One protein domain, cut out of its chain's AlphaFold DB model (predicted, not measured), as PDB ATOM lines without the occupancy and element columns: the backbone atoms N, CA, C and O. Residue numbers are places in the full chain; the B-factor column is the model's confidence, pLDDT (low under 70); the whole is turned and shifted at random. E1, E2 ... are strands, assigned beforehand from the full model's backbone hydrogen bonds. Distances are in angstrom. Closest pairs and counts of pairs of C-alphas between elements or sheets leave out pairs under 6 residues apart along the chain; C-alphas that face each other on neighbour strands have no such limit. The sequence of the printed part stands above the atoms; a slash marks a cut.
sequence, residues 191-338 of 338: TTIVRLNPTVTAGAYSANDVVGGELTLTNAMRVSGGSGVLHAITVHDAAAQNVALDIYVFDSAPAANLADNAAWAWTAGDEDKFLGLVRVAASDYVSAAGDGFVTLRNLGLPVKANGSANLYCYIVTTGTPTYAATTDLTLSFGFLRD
ATOM      1  N   THR A 191     204.866 356.052 157.512       93.75
ATOM      2  CA  THR A 191     205.907 356.992 157.982       93.75
ATOM      3  C   THR A 191     205.481 357.703 159.268       93.75
ATOM      4  O   THR A 191     204.335 358.134 159.383       93.75
ATOM      5  N   THR A 192     206.402 357.891 160.217       95.44
ATOM      6  CA  THR A 192     206.175 358.715 161.418       95.44
ATOM      7  C   THR A 192     207.376 359.593 161.758       95.44
ATOM      8  O   THR A 192     208.499 359.333 161.324       95.44
ATOM      9  N   ILE A 193     207.142 360.615 162.582       96.94
ATOM     10  CA  ILE A 193     208.186 361.424 163.212       96.94
ATOM     11  C   ILE A 193     207.975 361.369 164.726       96.94
ATOM     12  O   ILE A 193     206.996 361.910 165.240       96.94
ATOM     13  N   VAL A 194     208.899 360.733 165.444       97.44
ATOM     14  CA  VAL A 194     208.915 360.721 166.914       97.44
ATOM     15  C   VAL A 194     209.711 361.930 167.390       97.44
ATOM     16  O   VAL A 194     210.912 362.026 167.135       97.44
ATOM     17  N   ARG A 195     209.046 362.875 168.063       96.69
ATOM     18  CA  ARG A 195     209.700 364.046 168.662       96.69
ATOM     19  C   ARG A 195     210.131 363.748 170.094       96.69
ATOM     20  O   ARG A 195     209.395 363.115 170.846       96.69
ATOM     21  N   LEU A 196     211.310 364.240 170.451       96.06
ATOM     22  CA  LEU A 196     211.966 364.009 171.725       96.06
ATOM     23  C   LEU A 196     212.457 365.337 172.313       96.06
ATOM     24  O   LEU A 196     213.051 366.165 171.617       96.06
ATOM     25  N   ASN A 197     212.214 365.521 173.605       94.62
ATOM     26  CA  ASN A 197     212.600 366.696 174.379       94.62
ATOM     27  C   ASN A 197     213.482 366.227 175.552       94.62
ATOM     28  O   ASN A 197     212.960 366.068 176.657       94.62
ATOM     29  N   PRO A 198     214.773 365.913 175.316       95.94
ATOM     30  CA  PRO A 198     215.691 365.544 176.391       95.94
ATOM     31  C   PRO A 198     215.746 366.650 177.451       95.94
ATOM     32  O   PRO A 198     215.774 367.834 177.116       95.94
ATOM     33  N   THR A 199     215.767 366.267 178.727       96.81
ATOM     34  CA  THR A 199     215.970 367.226 179.821       96.81
ATOM     35  C   THR A 199     217.465 367.373 180.048       96.81
ATOM     36  O   THR A 199     218.082 366.495 180.641       96.81
ATOM     37  N   VAL A 200     218.040 368.453 179.528       97.19
ATOM     38  CA  VAL A 200     219.481 368.722 179.622       97.19
ATOM     39  C   VAL A 200     219.822 369.491 180.901       97.19
ATOM     40  O   VAL A 200     219.000 370.234 181.438       97.19
ATOM     41  N   THR A 201     221.048 369.358 181.388       97.62
ATOM     42  CA  THR A 201     221.622 370.187 182.442       97.62
ATOM     43  C   THR A 201     221.807 371.606 181.915       97.62
ATOM     44  O   THR A 201     222.499 371.834 180.925       97.62
ATOM     45  N   ALA A 202     221.233 372.585 182.618       97.12
ATOM     46  CA  ALA A 202     221.529 374.000 182.415       97.12
ATOM     47  C   ALA A 202     222.920 374.318 183.000       97.12
ATOM     48  O   ALA A 202     223.055 374.770 184.140       97.12
ATOM     49  N   GLY A 203     223.963 373.981 182.244       96.06
ATOM     50  CA  GLY A 203     225.358 374.053 182.654       96.06
ATOM     51  C   GLY A 203     226.294 373.426 181.622       96.06
ATOM     52  O   GLY A 203     225.884 373.083 180.514       96.06
ATOM     53  N   ALA A 204     227.569 373.308 181.991       96.81
ATOM     54  CA  ALA A 204     228.598 372.726 181.138       96.81
ATOM     55  C   ALA A 204     228.602 371.191 181.199       96.81
ATOM     56  O   ALA A 204     228.458 370.603 182.275       96.81
ATOM     57  N   TYR A 205     228.842 370.582 180.042       98.12
ATOM     58  CA  TYR A 205     229.128 369.162 179.857       98.12
ATOM     59  C   TYR A 205     230.615 368.957 179.558       98.12
ATOM     60  O   TYR A 205     231.288 369.839 179.012       98.12
ATOM     61  N   SER A 206     231.116 367.764 179.859       97.50
ATOM     62  CA  SER A 206     232.427 367.275 179.429       97.50
ATOM     63  C   SER A 206     232.299 366.436 178.154       97.50
ATOM     64  O   SER A 206     231.231 365.932 177.804       97.50
ATOM     65  N   ALA A 207     233.422 366.231 177.464       96.88
ATOM     66  CA  ALA A 207     233.452 365.324 176.323       96.88
ATOM     67  C   ALA A 207     233.202 363.873 176.771       96.88
ATOM     68  O   ALA A 207     233.893 363.359 177.653       96.88
ATOM     69  N   ASN A 208     232.289 363.207 176.065       96.81
ATOM     70  CA  ASN A 208     231.693 361.901 176.354       96.81
ATOM     71  C   ASN A 208     230.641 361.883 177.477       96.81
ATOM     72  O   ASN A 208     230.322 360.798 177.951       96.81
ATOM     73  N   ASP A 209     230.058 363.016 177.875       98.12
ATOM     74  CA  ASP A 209     228.904 363.005 178.787       98.12
ATOM     75  C   ASP A 209     227.577 362.745 178.038       98.12
ATOM     76  O   ASP A 209     227.387 363.134 176.878       98.12
ATOM     77  N   VAL A 210     226.652 362.053 178.710       97.50
ATOM     78  CA  VAL A 210     225.299 361.729 178.238       97.50
ATOM     79  C   VAL A 210     224.402 362.961 178.325       97.50
ATOM     80  O   VAL A 210     224.319 363.596 179.369       97.50
ATOM     81  N   VAL A 211     223.676 363.263 177.251       97.31
ATOM     82  CA  VAL A 211     222.790 364.426 177.123       97.31
ATOM     83  C   VAL A 211     221.329 363.970 177.137       97.31
ATOM     84  O   VAL A 211     220.860 363.313 176.210       97.31
ATOM     85  N   GLY A 212     220.591 364.336 178.183       95.69
ATOM     86  CA  GLY A 212     219.174 364.015 178.371       95.69
ATOM     87  C   GLY A 212     218.868 362.749 179.177       95.69
ATOM     88  O   GLY A 212     217.694 362.492 179.436       95.69
ATOM     89  N   GLY A 213     219.886 361.981 179.574       95.69
ATOM     90  CA  GLY A 213     219.731 360.665 180.205       95.69
ATOM     91  C   GLY A 213     219.242 359.587 179.229       95.69
ATOM     92  O   GLY A 213     219.483 359.685 178.026       95.69
ATOM     93  N   GLU A 214     218.563 358.554 179.736       95.38
ATOM     94  CA  GLU A 214     217.918 357.534 178.896       95.38
ATOM     95  C   GLU A 214     216.648 358.079 178.231       95.38
ATOM     96  O   GLU A 214     215.761 358.627 178.889       95.38
ATOM     97  N   LEU A 215     216.533 357.893 176.915       96.69
ATOM     98  CA  LEU A 215     215.458 358.476 176.122       96.69
ATOM     99  C   LEU A 215     214.640 357.381 175.429       96.69
ATOM    100  O   LEU A 215     215.165 356.556 174.684       96.69
ATOM    101  N   THR A 216     213.322 357.380 175.652       97.25
ATOM    102  CA  THR A 216     212.389 356.452 174.991       97.25
ATOM    103  C   THR A 216     211.781 357.091 173.743       97.25
ATOM    104  O   THR A 216     211.101 358.115 173.810       97.25
ATOM    105  N   LEU A 217     211.964 356.442 172.595       97.38
ATOM    106  CA  LEU A 217     211.295 356.756 171.336       97.38
ATOM    107  C   LEU A 217     209.958 356.002 171.293       97.38
ATOM    108  O   LEU A 217     209.836 354.915 170.723       97.38
ATOM    109  N   THR A 218     208.957 356.570 171.968       96.81
ATOM    110  CA  THR A 218     207.631 355.959 172.141       96.81
ATOM    111  C   THR A 218     206.918 355.752 170.806       96.81
ATOM    112  O   THR A 218     206.802 356.686 170.011       96.81
ATOM    113  N   ASN A 219     206.397 354.542 170.576       95.44
ATOM    114  CA  ASN A 219     205.761 354.124 169.322       95.44
ATOM    115  C   ASN A 219     206.641 354.389 168.081       95.44
ATOM    116  O   ASN A 219     206.142 354.797 167.028       95.44
ATOM    117  N   ALA A 220     207.957 354.177 168.198       95.94
ATOM    118  CA  ALA A 220     208.888 354.262 167.076       95.94
ATOM    119  C   ALA A 220     208.551 353.273 165.952       95.94
ATOM    120  O   ALA A 220     208.711 353.627 164.790       95.94
ATOM    121  N   MET A 221     208.033 352.083 166.274       96.00
ATOM    122  CA  MET A 221     207.551 351.063 165.329       96.00
ATOM    123  C   MET A 221     206.008 351.032 165.278       96.00
ATOM    124  O   MET A 221     205.348 351.664 166.105       96.00
ATOM    125  N   ARG A 222     205.412 350.358 164.280       92.06
ATOM    126  CA  ARG A 222     203.941 350.284 164.107       92.06
ATOM    127  C   ARG A 222     203.274 349.385 165.155       92.06
ATOM    128  O   ARG A 222     202.211 349.724 165.667       92.06
ATOM    129  N   VAL A 223     203.912 348.259 165.473       91.44
ATOM    130  CA  VAL A 223     203.427 347.221 166.399       91.44
ATOM    131  C   VAL A 223     204.529 346.794 167.368       91.44
ATOM    132  O   VAL A 223     205.706 347.112 167.171       91.44
ATOM    133  N   SER A 224     204.156 346.052 168.415       94.56
ATOM    134  CA  SER A 224     205.132 345.456 169.331       94.56
ATOM    135  C   SER A 224     206.024 344.452 168.599       94.56
ATOM    136  O   SER A 224     205.516 343.590 167.887       94.56
ATOM    137  N   GLY A 225     207.346 344.572 168.740       94.62
ATOM    138  CA  GLY A 225     208.295 343.731 168.001       94.62
ATOM    139  C   GLY A 225     208.475 344.100 166.519       94.62
ATOM    140  O   GLY A 225     209.151 343.365 165.792       94.62
ATOM    141  N   GLY A 226     207.849 345.190 166.057       94.38
ATOM    142  CA  GLY A 226     207.849 345.618 164.656       94.38
ATOM    143  C   GLY A 226     209.204 346.128 164.155       94.38
ATOM    144  O   GLY A 226     210.092 346.458 164.945       94.38
ATOM    145  N   SER A 227     209.341 346.196 162.830       95.25
ATOM    146  CA  SER A 227     210.531 346.668 162.115       95.25
ATOM    147  C   SER A 227     210.292 347.974 161.352       95.25
ATOM    148  O   SER A 227     209.164 348.452 161.190       95.25
ATOM    149  N   GLY A 228     211.395 348.583 160.927       95.94
ATOM    150  CA  GLY A 228     211.401 349.749 160.063       95.94
ATOM    151  C   GLY A 228     212.816 350.251 159.792       95.94
ATOM    152  O   GLY A 228     213.814 349.584 160.071       95.94
ATOM    153  N   VAL A 229     212.908 351.469 159.266       97.00
ATOM    154  CA  VAL A 229     214.165 352.154 158.957       97.00
ATOM    155  C   VAL A 229     214.143 353.551 159.564       97.00
ATOM    156  O   VAL A 229     213.263 354.359 159.259       97.00
ATOM    157  N   LEU A 230     215.148 353.868 160.381       97.56
ATOM    158  CA  LEU A 230     215.436 355.242 160.776       97.56
ATOM    159  C   LEU A 230     216.031 355.967 159.563       97.56
ATOM    160  O   LEU A 230     217.147 355.685 159.124       97.56
ATOM    161  N   HIS A 231     215.250 356.877 158.986       97.25
ATOM    162  CA  HIS A 231     215.566 357.531 157.719       97.25
ATOM    163  C   HIS A 231     216.162 358.932 157.907       97.25
ATOM    164  O   HIS A 231     217.009 359.350 157.112       97.25
ATOM    165  N   ALA A 232     215.745 359.655 158.949       97.56
ATOM    166  CA  ALA A 232     216.203 361.012 159.231       97.56
ATOM    167  C   ALA A 232     216.256 361.310 160.736       97.56
ATOM    168  O   ALA A 232     215.448 360.784 161.503       97.56
ATOM    169  N   ILE A 233     217.159 362.205 161.140       97.88
ATOM    170  CA  ILE A 233     217.145 362.851 162.459       97.88
ATOM    171  C   ILE A 233     217.288 364.357 162.245       97.88
ATOM    172  O   ILE A 233     218.230 364.804 161.592       97.88
ATOM    173  N   THR A 234     216.388 365.140 162.833       97.25
ATOM    174  CA  THR A 234     216.551 366.589 162.993       97.25
ATOM    175  C   THR A 234     216.925 366.893 164.439       97.25
ATOM    176  O   THR A 234     216.258 366.404 165.350       97.25
ATOM    177  N   VAL A 235     217.957 367.712 164.649       96.94
ATOM    178  CA  VAL A 235     218.324 368.267 165.960       96.94
ATOM    179  C   VAL A 235     218.162 369.782 165.910       96.94
ATOM    180  O   VAL A 235     218.525 370.422 164.922       96.94
ATOM    181  N   HIS A 236     217.608 370.335 166.983       95.88
ATOM    182  CA  HIS A 236     217.514 371.761 167.254       95.88
ATOM    183  C   HIS A 236     218.172 372.051 168.606       95.88
ATOM    184  O   HIS A 236     217.808 371.422 169.600       95.88
ATOM    185  N   ASP A 237     219.125 372.977 168.607       95.50
ATOM    186  CA  ASP A 237     219.927 373.440 169.740       95.50
ATOM    187  C   ASP A 237     219.707 374.952 169.920       95.50
ATOM    188  O   ASP A 237     220.338 375.767 169.248       95.50
ATOM    189  N   ALA A 238     218.797 375.330 170.815       94.69
ATOM    190  CA  ALA A 238     218.406 376.716 171.082       94.69
ATOM    191  C   ALA A 238     219.482 377.541 171.822       94.69
ATOM    192  O   ALA A 238     219.311 378.740 172.033       94.69
ATOM    193  N   ALA A 239     220.588 376.911 172.233       93.50
ATOM    194  CA  ALA A 239     221.757 377.591 172.788       93.50
ATOM    195  C   ALA A 239     222.881 377.770 171.752       93.50
ATOM    196  O   ALA A 239     223.958 378.263 172.108       93.50
ATOM    197  N   ALA A 240     222.667 377.328 170.502       93.19
ATOM    198  CA  ALA A 240     223.632 377.328 169.403       93.19
ATOM    199  C   ALA A 240     225.043 376.856 169.810       93.19
ATOM    200  O   ALA A 240     226.050 377.382 169.323       93.19
ATOM    201  N   GLN A 241     225.126 375.839 170.671       94.31
ATOM    202  CA  GLN A 241     226.399 375.205 171.011       94.31
ATOM    203  C   GLN A 241     226.987 374.501 169.782       94.31
ATOM    204  O   GLN A 241     228.199 374.537 169.580       94.31
ATOM    205  N   ASN A 242     226.126 373.918 168.934       94.44
ATOM    206  CA  ASN A 242     226.474 373.290 167.653       94.44
ATOM    207  C   ASN A 242     227.605 372.245 167.784       94.44
ATOM    208  O   ASN A 242     228.412 372.047 166.874       94.44
ATOM    209  N   VAL A 243     227.693 371.590 168.948       95.69
ATOM    210  CA  VAL A 243     228.702 370.565 169.242       95.69
ATOM    211  C   VAL A 243     228.271 369.235 168.627       95.69
ATOM    212  O   VAL A 243     227.086 368.917 168.577       95.69
ATOM    213  N   ALA A 244     229.240 368.441 168.169       97.25
ATOM    214  CA  ALA A 244     228.978 367.116 167.623       97.25
ATOM    215  C   ALA A 244     228.360 366.163 168.668       97.25
ATOM    216  O   ALA A 244     228.742 366.164 169.846       97.25
ATOM    217  N   LEU A 245     227.411 365.343 168.208       97.69
ATOM    218  CA  LEU A 245     226.642 364.397 169.018       97.69
ATOM    219  C   LEU A 245     226.693 362.995 168.401       97.69
ATOM    220  O   LEU A 245     226.445 362.823 167.206       97.69
ATOM    221  N   ASP A 246     226.930 361.993 169.239       97.75
ATOM    222  CA  ASP A 246     226.822 360.573 168.912       97.75
ATOM    223  C   ASP A 246     225.506 360.033 169.506       97.75
ATOM    224  O   ASP A 246     225.299 360.078 170.718       97.75
ATOM    225  N   ILE A 247     224.593 359.544 168.659       97.19
ATOM    226  CA  ILE A 247     223.264 359.044 169.048       97.19
ATOM    227  C   ILE A 247     223.224 357.518 168.920       97.19
ATOM    228  O   ILE A 247     223.138 356.980 167.813       97.19
ATOM    229  N   TYR A 248     223.266 356.824 170.054       97.06
ATOM    230  CA  TYR A 248     223.224 355.364 170.154       97.06
ATOM    231  C   TYR A 248     221.769 354.894 170.236       97.06
ATOM    232  O   TYR A 248     221.017 355.405 171.064       97.06
ATOM    233  N   VAL A 249     221.364 353.936 169.397       97.69
ATOM    234  CA  VAL A 249     219.983 353.429 169.299       97.69
ATOM    235  C   VAL A 249     219.924 351.954 169.704       97.69
ATOM    236  O   VAL A 249     220.777 351.165 169.296       97.69
ATOM    237  N   PHE A 250     218.899 351.583 170.472       97.56
ATOM    238  CA  PHE A 250     218.713 350.263 171.081       97.56
ATOM    239  C   PHE A 250     217.295 349.709 170.854       97.56
ATOM    240  O   PHE A 250     216.328 350.473 170.743       97.56
ATOM    241  N   ASP A 251     217.172 348.380 170.808       97.44
ATOM    242  CA  ASP A 251     215.912 347.641 170.601       97.44
ATOM    243  C   ASP A 251     214.987 347.627 171.834       97.44
ATOM    244  O   ASP A 251     213.776 347.426 171.719       97.44
ATOM    245  N   SER A 252     215.572 347.843 173.012       96.19
ATOM    246  CA  SER A 252     214.977 347.715 174.339       96.19
ATOM    247  C   SER A 252     215.746 348.579 175.347       96.19
ATOM    248  O   SER A 252     216.829 349.082 175.043       96.19
ATOM    249  N   ALA A 253     215.178 348.784 176.541       94.69
ATOM    250  CA  ALA A 253     215.753 349.662 177.559       94.69
ATOM    251  C   ALA A 253     217.174 349.210 177.971       94.69
ATOM    252  O   ALA A 253     217.351 348.056 178.395       94.69
ATOM    253  N   PRO A 254     218.192 350.082 177.864       93.50
ATOM    254  CA  PRO A 254     219.525 349.822 178.393       93.50
ATOM    255  C   PRO A 254     219.514 349.552 179.906       93.50
ATOM    256  O   PRO A 254     218.679 350.060 180.647       93.50
ATOM    257  N   ALA A 255     220.434 348.724 180.392       90.06
ATOM    258  CA  ALA A 255     220.483 348.321 181.797       90.06
ATOM    259  C   ALA A 255     221.071 349.412 182.708       90.06
ATOM    260  O   ALA A 255     220.805 349.426 183.910       90.06
ATOM    261  N   ALA A 256     221.879 350.307 182.137       81.81
ATOM    262  CA  ALA A 256     222.642 351.313 182.870       81.81
ATOM    263  C   ALA A 256     221.790 352.428 183.503       81.81
ATOM    264  O   ALA A 256     222.168 352.940 184.556       81.81
ATOM    265  N   ASN A 257     220.690 352.824 182.843       86.75
ATOM    266  CA  ASN A 257     219.910 354.038 183.128       86.75
ATOM    267  C   ASN A 257     220.812 355.247 183.473       86.75
ATOM    268  O   ASN A 257     220.742 355.819 184.565       86.75
ATOM    269  N   LEU A 258     221.736 355.576 182.559       94.19
ATOM    270  CA  LEU A 258     222.677 356.678 182.742       94.19
ATOM    271  C   LEU A 258     221.904 357.997 182.832       94.19
ATOM    272  O   LEU A 258     221.087 358.322 181.969       94.19
ATOM    273  N   ALA A 259     222.185 358.761 183.883       95.69
ATOM    274  CA  ALA A 259     221.608 360.082 184.077       95.69
ATOM    275  C   ALA A 259     222.168 361.098 183.066       95.69
ATOM    276  O   ALA A 259     223.226 360.903 182.467       95.69
ATOM    277  N   ASP A 260     221.462 362.216 182.916       97.50
ATOM    278  CA  ASP A 260     221.994 363.381 182.217       97.50
ATOM    279  C   ASP A 260     223.289 363.898 182.878       97.50
ATOM    280  O   ASP A 260     223.440 363.860 184.101       97.50
ATOM    281  N   ASN A 261     224.218 364.365 182.043       96.38
ATOM    282  CA  ASN A 261     225.559 364.836 182.395       96.38
ATOM    283  C   ASN A 261     226.419 363.803 183.163       96.38
ATOM    284  O   ASN A 261     227.334 364.159 183.905       96.38
ATOM    285  N   ALA A 262     226.119 362.509 182.999       96.81
ATOM    286  CA  ALA A 262     226.974 361.410 183.439       96.81
ATOM    287  C   ALA A 262     227.891 360.949 182.297       96.81
ATOM    288  O   ALA A 262     227.470 360.900 181.141       96.81
ATOM    289  N   ALA A 263     229.119 360.540 182.620       96.12
ATOM    290  CA  ALA A 263     230.054 360.004 181.635       96.12
ATOM    291  C   ALA A 263     229.508 358.734 180.954       96.12
ATOM    292  O   ALA A 263     229.073 357.789 181.618       96.12
ATOM    293  N   TRP A 264     229.575 358.697 179.624       95.88
ATOM    294  CA  TRP A 264     229.177 357.560 178.802       95.88
ATOM    295  C   TRP A 264     230.053 356.336 179.074       95.88
ATOM    296  O   TRP A 264     231.282 356.389 178.973       95.88
ATOM    297  N   ALA A 265     229.409 355.207 179.362       92.62
ATOM    298  CA  ALA A 265     230.063 353.923 179.546       92.62
ATOM    299  C   ALA A 265     229.167 352.785 179.047       92.62
ATOM    300  O   ALA A 265     227.970 352.748 179.335       92.62
ATOM    301  N   TRP A 266     229.762 351.821 178.344       91.31
ATOM    302  CA  TRP A 266     229.083 350.575 177.994       91.31
ATOM    303  C   TRP A 266     228.805 349.744 179.247       91.31
ATOM    304  O   TRP A 266     229.694 349.546 180.079       91.31
ATOM    305  N   THR A 267     227.582 349.232 179.354       90.25
ATOM    306  CA  THR A 267     227.156 348.303 180.406       90.25
ATOM    307  C   THR A 267     226.936 346.924 179.801       90.25
ATOM    308  O   THR A 267     226.390 346.810 178.708       90.25
ATOM    309  N   ALA A 268     227.391 345.881 180.498       88.44
ATOM    310  CA  ALA A 268     227.341 344.510 179.997       88.44
ATOM    311  C   ALA A 268     225.895 344.043 179.753       88.44
ATOM    312  O   ALA A 268     225.037 344.172 180.631       88.44
ATOM    313  N   GLY A 269     225.653 343.466 178.578       88.00
ATOM    314  CA  GLY A 269     224.335 343.068 178.082       88.00
ATOM    315  C   GLY A 269     223.564 344.164 177.334       88.00
ATOM    316  O   GLY A 269     222.472 343.884 176.840       88.00
ATOM    317  N   ASP A 270     224.095 345.388 177.216       93.25
ATOM    318  CA  ASP A 270     223.523 346.421 176.337       93.25
ATOM    319  C   ASP A 270     224.105 346.356 174.912       93.25
ATOM    320  O   ASP A 270     223.493 346.856 173.968       93.25
ATOM    321  N   GLU A 271     225.240 345.673 174.728       91.50
ATOM    322  CA  GLU A 271     225.834 345.369 173.423       91.50
ATOM    323  C   GLU A 271     224.916 344.531 172.516       91.50
ATOM    324  O   GLU A 271     224.852 344.793 171.316       91.50
ATOM    325  N   ASP A 272     224.147 343.589 173.077       93.12
ATOM    326  CA  ASP A 272     223.200 342.744 172.328       93.12
ATOM    327  C   ASP A 272     221.940 343.510 171.880       93.12
ATOM    328  O   ASP A 272     221.263 343.108 170.934       93.12
ATOM    329  N   LYS A 273     221.626 344.625 172.554       95.44
ATOM    330  CA  LYS A 273     220.461 345.487 172.287       95.44
ATOM    331  C   LYS A 273     220.747 346.563 171.240       95.44
ATOM    332  O   LYS A 273     219.829 347.236 170.770       95.44
ATOM    333  N   PHE A 274     222.021 346.807 170.943       96.12
ATOM    334  CA  PHE A 274     222.470 347.941 170.147       96.12
ATOM    335  C   PHE A 274     222.154 347.751 168.658       96.12
ATOM    336  O   PHE A 274     222.676 346.858 167.994       96.12
ATOM    337  N   LEU A 275     221.316 348.637 168.115       96.94
ATOM    338  CA  LEU A 275     220.901 348.624 166.709       96.94
ATOM    339  C   LEU A 275     221.848 349.427 165.814       96.94
ATOM    340  O   LEU A 275     222.041 349.087 164.648       96.94
ATOM    341  N   GLY A 276     222.434 350.505 166.338       96.81
ATOM    342  CA  GLY A 276     223.369 351.333 165.586       96.81
ATOM    343  C   GLY A 276     223.583 352.726 166.165       96.81
ATOM    344  O   GLY A 276     222.934 353.148 167.121       96.81
ATOM    345  N   LEU A 277     224.523 353.442 165.554       95.69
ATOM    346  CA  LEU A 277     224.960 354.775 165.957       95.69
ATOM    347  C   LEU A 277     224.799 355.750 164.792       95.69
ATOM    348  O   LEU A 277     225.321 355.512 163.702       95.69
ATOM    349  N   VAL A 278     224.123 356.868 165.046       97.75
ATOM    350  CA  VAL A 278     224.042 358.006 164.126       97.75
ATOM    351  C   VAL A 278     224.900 359.141 164.671       97.75
ATOM    352  O   VAL A 278     224.756 359.527 165.827       97.75
ATOM    353  N   ARG A 279     225.791 359.686 163.837       97.19
ATOM    354  CA  ARG A 279     226.658 360.812 164.202       97.19
ATOM    355  C   ARG A 279     226.147 362.111 163.605       97.19
ATOM    356  O   ARG A 279     225.821 362.151 162.423       97.19
ATOM    357  N   VAL A 280     226.140 363.159 164.417       97.19
ATOM    358  CA  VAL A 280     225.860 364.542 164.030       97.19
ATOM    359  C   VAL A 280     227.184 365.301 164.089       97.19
ATOM    360  O   VAL A 280     227.736 365.464 165.177       97.19
ATOM    361  N   ALA A 281     227.728 365.753 162.956       96.56
ATOM    362  CA  ALA A 281     228.957 366.541 162.986       96.56
ATOM    363  C   ALA A 281     228.654 368.011 163.312       96.56
ATOM    364  O   ALA A 281     227.650 368.567 162.870       96.56
ATOM    365  N   ALA A 282     229.567 368.680 164.021       94.62
ATOM    366  CA  ALA A 282     229.463 370.118 164.302       94.62
ATOM    367  C   ALA A 282     229.354 370.969 163.015       94.62
ATOM    368  O   ALA A 282     228.729 372.022 163.007       94.62
ATOM    369  N   SER A 283     229.926 370.485 161.904       94.75
ATOM    370  CA  SER A 283     229.846 371.105 160.574       94.75
ATOM    371  C   SER A 283     228.481 370.993 159.889       94.75
ATOM    372  O   SER A 283     228.248 371.705 158.916       94.75
ATOM    373  N   ASP A 284     227.607 370.095 160.350       95.44
ATOM    374  CA  ASP A 284     226.290 369.861 159.743       95.44
ATOM    375  C   ASP A 284     225.225 370.827 160.291       95.44
ATOM    376  O   ASP A 284     224.129 370.940 159.734       95.44
ATOM    377  N   TYR A 285     225.545 371.530 161.384       96.06
ATOM    378  CA  TYR A 285     224.695 372.548 161.983       96.06
ATOM    379  C   TYR A 285     224.700 373.845 161.168       96.06
ATOM    380  O   TYR A 285     225.740 374.417 160.843       96.06
ATOM    381  N   VAL A 286     223.501 374.360 160.918       94.00
ATOM    382  CA  VAL A 286     223.251 375.702 160.400       94.00
ATOM    383  C   VAL A 286     222.779 376.571 161.561       94.00
ATOM    384  O   VAL A 286     221.683 376.372 162.089       94.00
ATOM    385  N   SER A 287     223.603 377.537 161.964       88.25
ATOM    386  CA  SER A 287     223.253 378.500 163.010       88.25
ATOM    387  C   SER A 287     222.373 379.623 162.449       88.25
ATOM    388  O   SER A 287     222.705 380.224 161.424       88.25
ATOM    389  N   ALA A 288     221.277 379.954 163.129       80.50
ATOM    390  CA  ALA A 288     220.370 381.036 162.757       80.50
ATOM    391  C   ALA A 288     219.815 381.736 164.006       80.50
ATOM    392  O   ALA A 288     219.235 381.095 164.867       80.50
ATOM    393  N   ALA A 289     219.974 383.061 164.095       81.62
ATOM    394  CA  ALA A 289     219.368 383.925 165.125       81.62
ATOM    395  C   ALA A 289     219.635 383.589 166.617       81.62
ATOM    396  O   ALA A 289     219.040 384.226 167.481       81.62
ATOM    397  N   GLY A 290     220.562 382.677 166.924       85.69
ATOM    398  CA  GLY A 290     220.829 382.190 168.287       85.69
ATOM    399  C   GLY A 290     220.520 380.702 168.474       85.69
ATOM    400  O   GLY A 290     220.969 380.122 169.454       85.69
ATOM    401  N   ASP A 291     219.856 380.088 167.494       93.06
ATOM    402  CA  ASP A 291     219.569 378.659 167.420       93.06
ATOM    403  C   ASP A 291     220.555 377.933 166.480       93.06
ATOM    404  O   ASP A 291     221.163 378.528 165.581       93.06
ATOM    405  N   GLY A 292     220.678 376.620 166.654       94.81
ATOM    406  CA  GLY A 292     221.391 375.689 165.786       94.81
ATOM    407  C   GLY A 292     220.463 374.604 165.249       94.81
ATOM    408  O   GLY A 292     219.762 373.952 166.019       94.81
ATOM    409  N   PHE A 293     220.465 374.370 163.935       94.88
ATOM    410  CA  PHE A 293     219.633 373.344 163.296       94.88
ATOM    411  C   PHE A 293     220.456 372.407 162.416       94.88
ATOM    412  O   PHE A 293     221.236 372.856 161.583       94.88
ATOM    413  N   VAL A 294     220.195 371.107 162.505       96.94
ATOM    414  CA  VAL A 294     220.743 370.092 161.591       96.94
ATOM    415  C   VAL A 294     219.657 369.087 161.235       96.94
ATOM    416  O   VAL A 294     218.805 368.754 162.055       96.94
ATOM    417  N   THR A 295     219.647 368.606 159.992       96.75
ATOM    418  CA  THR A 295     218.777 367.500 159.564       96.75
ATOM    419  C   THR A 295     219.585 366.491 158.766       96.75
ATOM    420  O   THR A 295     219.843 366.692 157.579       96.75
ATOM    421  N   LEU A 296     219.931 365.387 159.420       97.00
ATOM    422  CA  LEU A 296     220.493 364.208 158.783       97.00
ATOM    423  C   LEU A 296     219.382 363.477 158.022       97.00
ATOM    424  O   LEU A 296     218.264 363.336 158.521       97.00
ATOM    425  N   ARG A 297     219.676 363.027 156.802       95.12
ATOM    426  CA  ARG A 297     218.718 362.401 155.874       95.12
ATOM    427  C   ARG A 297     219.346 361.167 155.245       95.12
ATOM    428  O   ARG A 297     220.567 361.092 155.156       95.12
ATOM    429  N   ASN A 298     218.511 360.259 154.743       94.06
ATOM    430  CA  ASN A 298     218.957 359.024 154.100       94.06
ATOM    431  C   ASN A 298     219.910 358.201 154.992       94.06
ATOM    432  O   ASN A 298     220.897 357.648 154.514       94.06
ATOM    433  N   LEU A 299     219.617 358.147 156.297       96.00
ATOM    434  CA  LEU A 299     220.419 357.409 157.277       96.00
ATOM    435  C   LEU A 299     220.411 355.901 157.005       96.00
ATOM    436  O   LEU A 299     221.434 355.243 157.157       96.00
ATOM    437  N   GLY A 300     219.262 355.364 156.579       95.69
ATOM    438  CA  GLY A 300     219.141 353.977 156.128       95.69
ATOM    439  C   GLY A 300     219.401 352.929 157.212       95.69
ATOM    440  O   GLY A 300     219.670 351.783 156.866       95.69
ATOM    441  N   LEU A 301     219.339 353.300 158.496       97.31
ATOM    442  CA  LEU A 301     219.604 352.389 159.608       97.31
ATOM    443  C   LEU A 301     218.379 351.483 159.830       97.31
ATOM    444  O   LEU A 301     217.336 351.999 160.248       97.31
ATOM    445  N   PRO A 302     218.458 350.164 159.559       96.94
ATOM    446  CA  PRO A 302     217.377 349.246 159.891       96.94
ATOM    447  C   PRO A 302     217.244 349.146 161.410       96.94
ATOM    448  O   PRO A 302     218.236 349.065 162.132       96.94
ATOM    449  N   VAL A 303     216.009 349.150 161.892       97.56
ATOM    450  CA  VAL A 303     215.685 349.081 163.315       97.56
ATOM    451  C   VAL A 303     214.559 348.083 163.545       97.56
ATOM    452  O   VAL A 303     213.695 347.878 162.690       97.56
ATOM    453  N   LYS A 304     214.567 347.457 164.718       96.88
ATOM    454  CA  LYS A 304     213.502 346.572 165.174       96.88
ATOM    455  C   LYS A 304     213.314 346.775 166.669       96.88
ATOM    456  O   LYS A 304     214.298 346.779 167.399       96.88
ATOM    457  N   ALA A 305     212.078 346.966 167.108       97.00
ATOM    458  CA  ALA A 305     211.770 347.048 168.531       97.00
ATOM    459  C   ALA A 305     211.690 345.649 169.156       97.00
ATOM    460  O   ALA A 305     211.403 344.665 168.471       97.00
ATOM    461  N   ASN A 306     211.904 345.561 170.466       96.44
ATOM    462  CA  ASN A 306     211.847 344.314 171.218       96.44
ATOM    463  C   ASN A 306     210.956 344.476 172.460       96.44
ATOM    464  O   ASN A 306     211.013 345.482 173.167       96.44
ATOM    465  N   GLY A 307     210.045 343.522 172.680       92.38
ATOM    466  CA  GLY A 307     209.048 343.538 173.764       92.38
ATOM    467  C   GLY A 307     207.995 344.664 173.727       92.38
ATOM    468  O   GLY A 307     207.008 344.590 174.457       92.38
ATOM    469  N   SER A 308     208.169 345.692 172.892       95.62
ATOM    470  CA  SER A 308     207.261 346.835 172.742       95.62
ATOM    471  C   SER A 308     207.313 347.408 171.317       95.62
ATOM    472  O   SER A 308     208.015 346.874 170.458       95.62
ATOM    473  N   ALA A 309     206.568 348.486 171.050       96.56
ATOM    474  CA  ALA A 309     206.680 349.284 169.821       96.56
ATOM    475  C   ALA A 309     207.689 350.451 169.950       96.56
ATOM    476  O   ALA A 309     207.791 351.290 169.052       96.56
ATOM    477  N   ASN A 310     208.396 350.544 171.080       97.62
ATOM    478  CA  ASN A 310     209.332 351.622 171.379       97.62
ATOM    479  C   ASN A 310     210.752 351.244 170.953       97.62
ATOM    480  O   ASN A 310     211.119 350.072 170.964       97.62
ATOM    481  N   LEU A 311     211.560 352.257 170.657       97.62
ATOM    482  CA  LEU A 311     213.018 352.144 170.637       97.62
ATOM    483  C   LEU A 311     213.596 353.002 171.762       97.62
ATOM    484  O   LEU A 311     212.899 353.855 172.314       97.62
ATOM    485  N   TYR A 312     214.864 352.796 172.088       97.25
ATOM    486  CA  TYR A 312     215.555 353.534 173.143       97.25
ATOM    487  C   TYR A 312     216.809 354.183 172.569       97.25
ATOM    488  O   TYR A 312     217.401 353.664 171.621       97.25
ATOM    489  N   CYS A 313     217.214 355.333 173.100       97.06
ATOM    490  CA  CYS A 313     218.461 355.963 172.699       97.06
ATOM    491  C   CYS A 313     219.167 356.704 173.835       97.06
ATOM    492  O   CYS A 313     218.556 357.135 174.811       97.06
ATOM    493  N   TYR A 314     220.473 356.865 173.648       97.31
ATOM    494  CA  TYR A 314     221.301 357.817 174.376       97.31
ATOM    495  C   TYR A 314     221.919 358.792 173.382       97.31
ATOM    496  O   TYR A 314     222.319 358.409 172.281       97.31
ATOM    497  N   ILE A 315     222.020 360.052 173.791       97.50
ATOM    498  CA  ILE A 315     222.769 361.086 173.083       97.50
ATOM    499  C   ILE A 315     224.034 361.329 173.901       97.50
ATOM    500  O   ILE A 315     223.951 361.498 175.113       97.50
ATOM    501  N   VAL A 316     225.195 361.346 173.260       97.75
ATOM    502  CA  VAL A 316     226.488 361.593 173.907       97.75
ATOM    503  C   VAL A 316     227.159 362.755 173.193       97.75
ATOM    504  O   VAL A 316     227.269 362.743 171.967       97.75
ATOM    505  N   THR A 317     227.613 363.768 173.929       97.62
ATOM    506  CA  THR A 317     228.374 364.865 173.315       97.62
ATOM    507  C   THR A 317     229.849 364.503 173.191       97.62
ATOM    508  O   THR A 317     230.448 363.972 174.122       97.62
ATOM    509  N   THR A 318     230.474 364.798 172.049       95.69
ATOM    510  CA  THR A 318     231.920 364.565 171.859       95.69
ATOM    511  C   THR A 318     232.767 365.806 172.169       95.69
ATOM    512  O   THR A 318     233.970 365.810 171.913       95.69
ATOM    513  N   GLY A 319     232.150 366.880 172.669       95.12
ATOM    514  CA  GLY A 319     232.802 368.136 173.044       95.12
ATOM    515  C   GLY A 319     232.284 368.649 174.385       95.12
ATOM    516  O   GLY A 319     231.825 367.866 175.204       95.12
ATOM    517  N   THR A 320     232.362 369.957 174.625       96.62
ATOM    518  CA  THR A 320     231.993 370.564 175.917       96.62
ATOM    519  C   THR A 320     230.910 371.642 175.754       96.62
ATOM    520  O   THR A 320     231.210 372.832 175.913       96.62
ATOM    521  N   PRO A 321     229.674 371.283 175.352       96.75
ATOM    522  CA  PRO A 321     228.577 372.241 175.238       96.75
ATOM    523  C   PRO A 321     228.199 372.802 176.615       96.75
ATOM    524  O   PRO A 321     228.368 372.152 177.645       96.75
ATOM    525  N   THR A 322     227.674 374.024 176.633       97.00
ATOM    526  CA  THR A 322     227.088 374.661 177.816       97.00
ATOM    527  C   THR A 322     225.676 375.131 177.482       97.00
ATOM    528  O   THR A 322     225.508 376.160 176.830       97.00
ATOM    529  N   TYR A 323     224.661 374.381 177.910       96.75
ATOM    530  CA  TYR A 323     223.259 374.762 177.706       96.75
ATOM    531  C   TYR A 323     222.817 375.779 178.770       96.75
ATOM    532  O   TYR A 323     223.259 375.733 179.919       96.75
ATOM    533  N   ALA A 324     221.956 376.718 178.386       93.94
ATOM    534  CA  ALA A 324     221.465 377.796 179.241       93.94
ATOM    535  C   ALA A 324     220.155 377.425 179.959       93.94
ATOM    536  O   ALA A 324     219.909 377.895 181.072       93.94
ATOM    537  N   ALA A 325     219.329 376.572 179.350       95.94
ATOM    538  CA  ALA A 325     218.100 376.041 179.923       95.94
ATOM    539  C   ALA A 325     217.940 374.539 179.649       95.94
ATOM    540  O   ALA A 325     218.476 373.975 178.698       95.94
ATOM    541  N   THR A 326     217.129 373.875 180.475       96.75
ATOM    542  CA  THR A 326     216.949 372.413 180.439       96.75
ATOM    543  C   THR A 326     216.152 371.897 179.236       96.75
ATOM    544  O   THR A 326     215.852 370.708 179.158       96.75
ATOM    545  N   THR A 327     215.770 372.789 178.321       96.12
ATOM    546  CA  THR A 327     214.961 372.523 177.124       96.12
ATOM    547  C   THR A 327     215.671 372.918 175.830       96.12
ATOM    548  O   THR A 327     215.034 372.910 174.776       96.12
ATOM    549  N   ASP A 328     216.952 373.298 175.894       95.31
ATOM    550  CA  ASP A 328     217.670 373.862 174.744       95.31
ATOM    551  C   ASP A 328     217.850 372.857 173.604       95.31
ATOM    552  O   ASP A 328     217.887 373.252 172.441       95.31
ATOM    553  N   LEU A 329     217.896 371.558 173.905       95.81
ATOM    554  CA  LEU A 329     218.020 370.511 172.898       95.81
ATOM    555  C   LEU A 329     216.668 369.832 172.627       95.81
ATOM    556  O   LEU A 329     216.013 369.322 173.534       95.81
ATOM    557  N   THR A 330     216.255 369.764 171.358       96.50
ATOM    558  CA  THR A 330     215.102 368.952 170.926       96.50
ATOM    559  C   THR A 330     215.434 368.170 169.661       96.50
ATOM    560  O   THR A 330     216.101 368.686 168.765       96.50
ATOM    561  N   LEU A 331     214.970 366.923 169.582       97.56
ATOM    562  CA  LEU A 331     215.253 366.016 168.471       97.56
ATOM    563  C   LEU A 331     213.961 365.517 167.823       97.56
ATOM    564  O   LEU A 331     212.886 365.523 168.424       97.56
ATOM    565  N   SER A 332     214.040 365.093 166.568       97.62
ATOM    566  CA  SER A 332     212.933 364.472 165.837       97.62
ATOM    567  C   SER A 332     213.456 363.357 164.941       97.62
ATOM    568  O   SER A 332     214.284 363.601 164.068       97.62
ATOM    569  N   PHE A 333     212.971 362.138 165.168       98.12
ATOM    570  CA  PHE A 333     213.405 360.909 164.508       98.12
ATOM    571  C   PHE A 333     212.355 360.489 163.477       98.12
ATOM    572  O   PHE A 333     211.221 360.174 163.839       98.12
ATOM    573  N   GLY A 334     212.716 360.513 162.195       97.50
ATOM    574  CA  GLY A 334     211.852 360.114 161.086       97.50
ATOM    575  C   GLY A 334     212.014 358.632 160.757       97.50
ATOM    576  O   GLY A 334     213.068 358.229 160.260       97.50
ATOM    577  N   PHE A 335     210.967 357.842 160.994       97.62
ATOM    578  CA  PHE A 335     210.936 356.404 160.724       97.62
ATOM    579  C   PHE A 335     210.034 356.078 159.535       97.62
ATOM    580  O   PHE A 335     208.894 356.542 159.464       97.62
ATOM    581  N   LEU A 336     210.528 355.222 158.644       95.56
ATOM    582  CA  LEU A 336     209.715 354.467 157.693       95.56
ATOM    583  C   LEU A 336     209.391 353.131 158.366       95.56
ATOM    584  O   LEU A 336     210.321 352.438 158.776       95.56
ATOM    585  N   ARG A 337     208.112 352.801 158.551       92.75
ATOM    586  CA  ARG A 337     207.675 351.612 159.296       92.75
ATOM    587  C   ARG A 337     206.920 350.654 158.390       92.75
ATOM    588  O   ARG A 337     206.195 351.104 157.493       92.75
ATOM    589  N   ASP A 338     207.100 349.374 158.687       85.69
ATOM    590  CA  ASP A 338     206.367 348.254 158.094       85.69
ATOM    591  C   ASP A 338     204.977 348.087 158.752       85.69
ATOM    592  O   ASP A 338     204.807 348.512 159.925       85.69
TER     593      ASP A 338
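AT A GLANCE: This is residues 191 to 338 of the 338 residues of an uncharacterized protein of Myxococcales bacterium (UniProt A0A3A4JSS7). Two twisted antiparallel sheets, E1 E9 E3 E7 E6 and E2 E8 E4 E5, lie face to face as a sandwich, their strands crossed at 33 degrees. The chain passes repeatedly from one sheet to the other, and a long loop, residues 251 to 273, joins E4 to E5. The printed part has 148 residues with nine named strands, E1 to E9 in chain order, and no named helix; the class is all strand, though under half of the residues are in named elements. It is compact, with a radius of gyration of the C-alphas of 14.5 A and spans of 40 by 32 by 21 A.

HOW THE PARTS SIT: The larger sheet runs E1, residues 191 to 196, E9, 329 to 337, E3, 227 to 237, E7, 291 to 304, and E6, 286 to 288. Within hydrogen-bond range are N 194 and O 333 of E1 and E9, 2.9 A, N 234 and O 332 of E3 and E9, 2.9 A, N 235 and O 294 of E3 and E7, 2.9 A, and N 286 and O 293 of the hairpin E6 and E7, 2.8 A. The other sheet runs E2, 210 to 217, E8, 311 to 317, E4, 245 to 250, and E5, 274 to 280. Here N 215 and O 313, 3.0 A, N 248 and O 314, 2.9 A, and, in the hairpin E4 and E5, N 247 and O 278, 2.8 A, are within range. Between the sheets, the closest C-alphas of E5 and E7 are those of Leu 275 and Val 303, 6.2 A apart.

IN THESE COORDINATES: E1 begins at C-alpha 191 (205.907, 356.992, 157.982). E7, 32.7 A long, bends by 78 degrees at residue 300; E3, 29.4 A, bends by 53 degrees at residue 231. E9, 25.5 A, ends at C-alpha 337 (207.675, 351.612, 159.296).

THE WHOLE: The C-alphas of Gly 269 and Ala 289 are farthest apart, 43.1 A. The printed part has no cut. The links E1 to E2, E4 to E5 and E8 to E9 are long. No printed residue is under 70 in pLDDT.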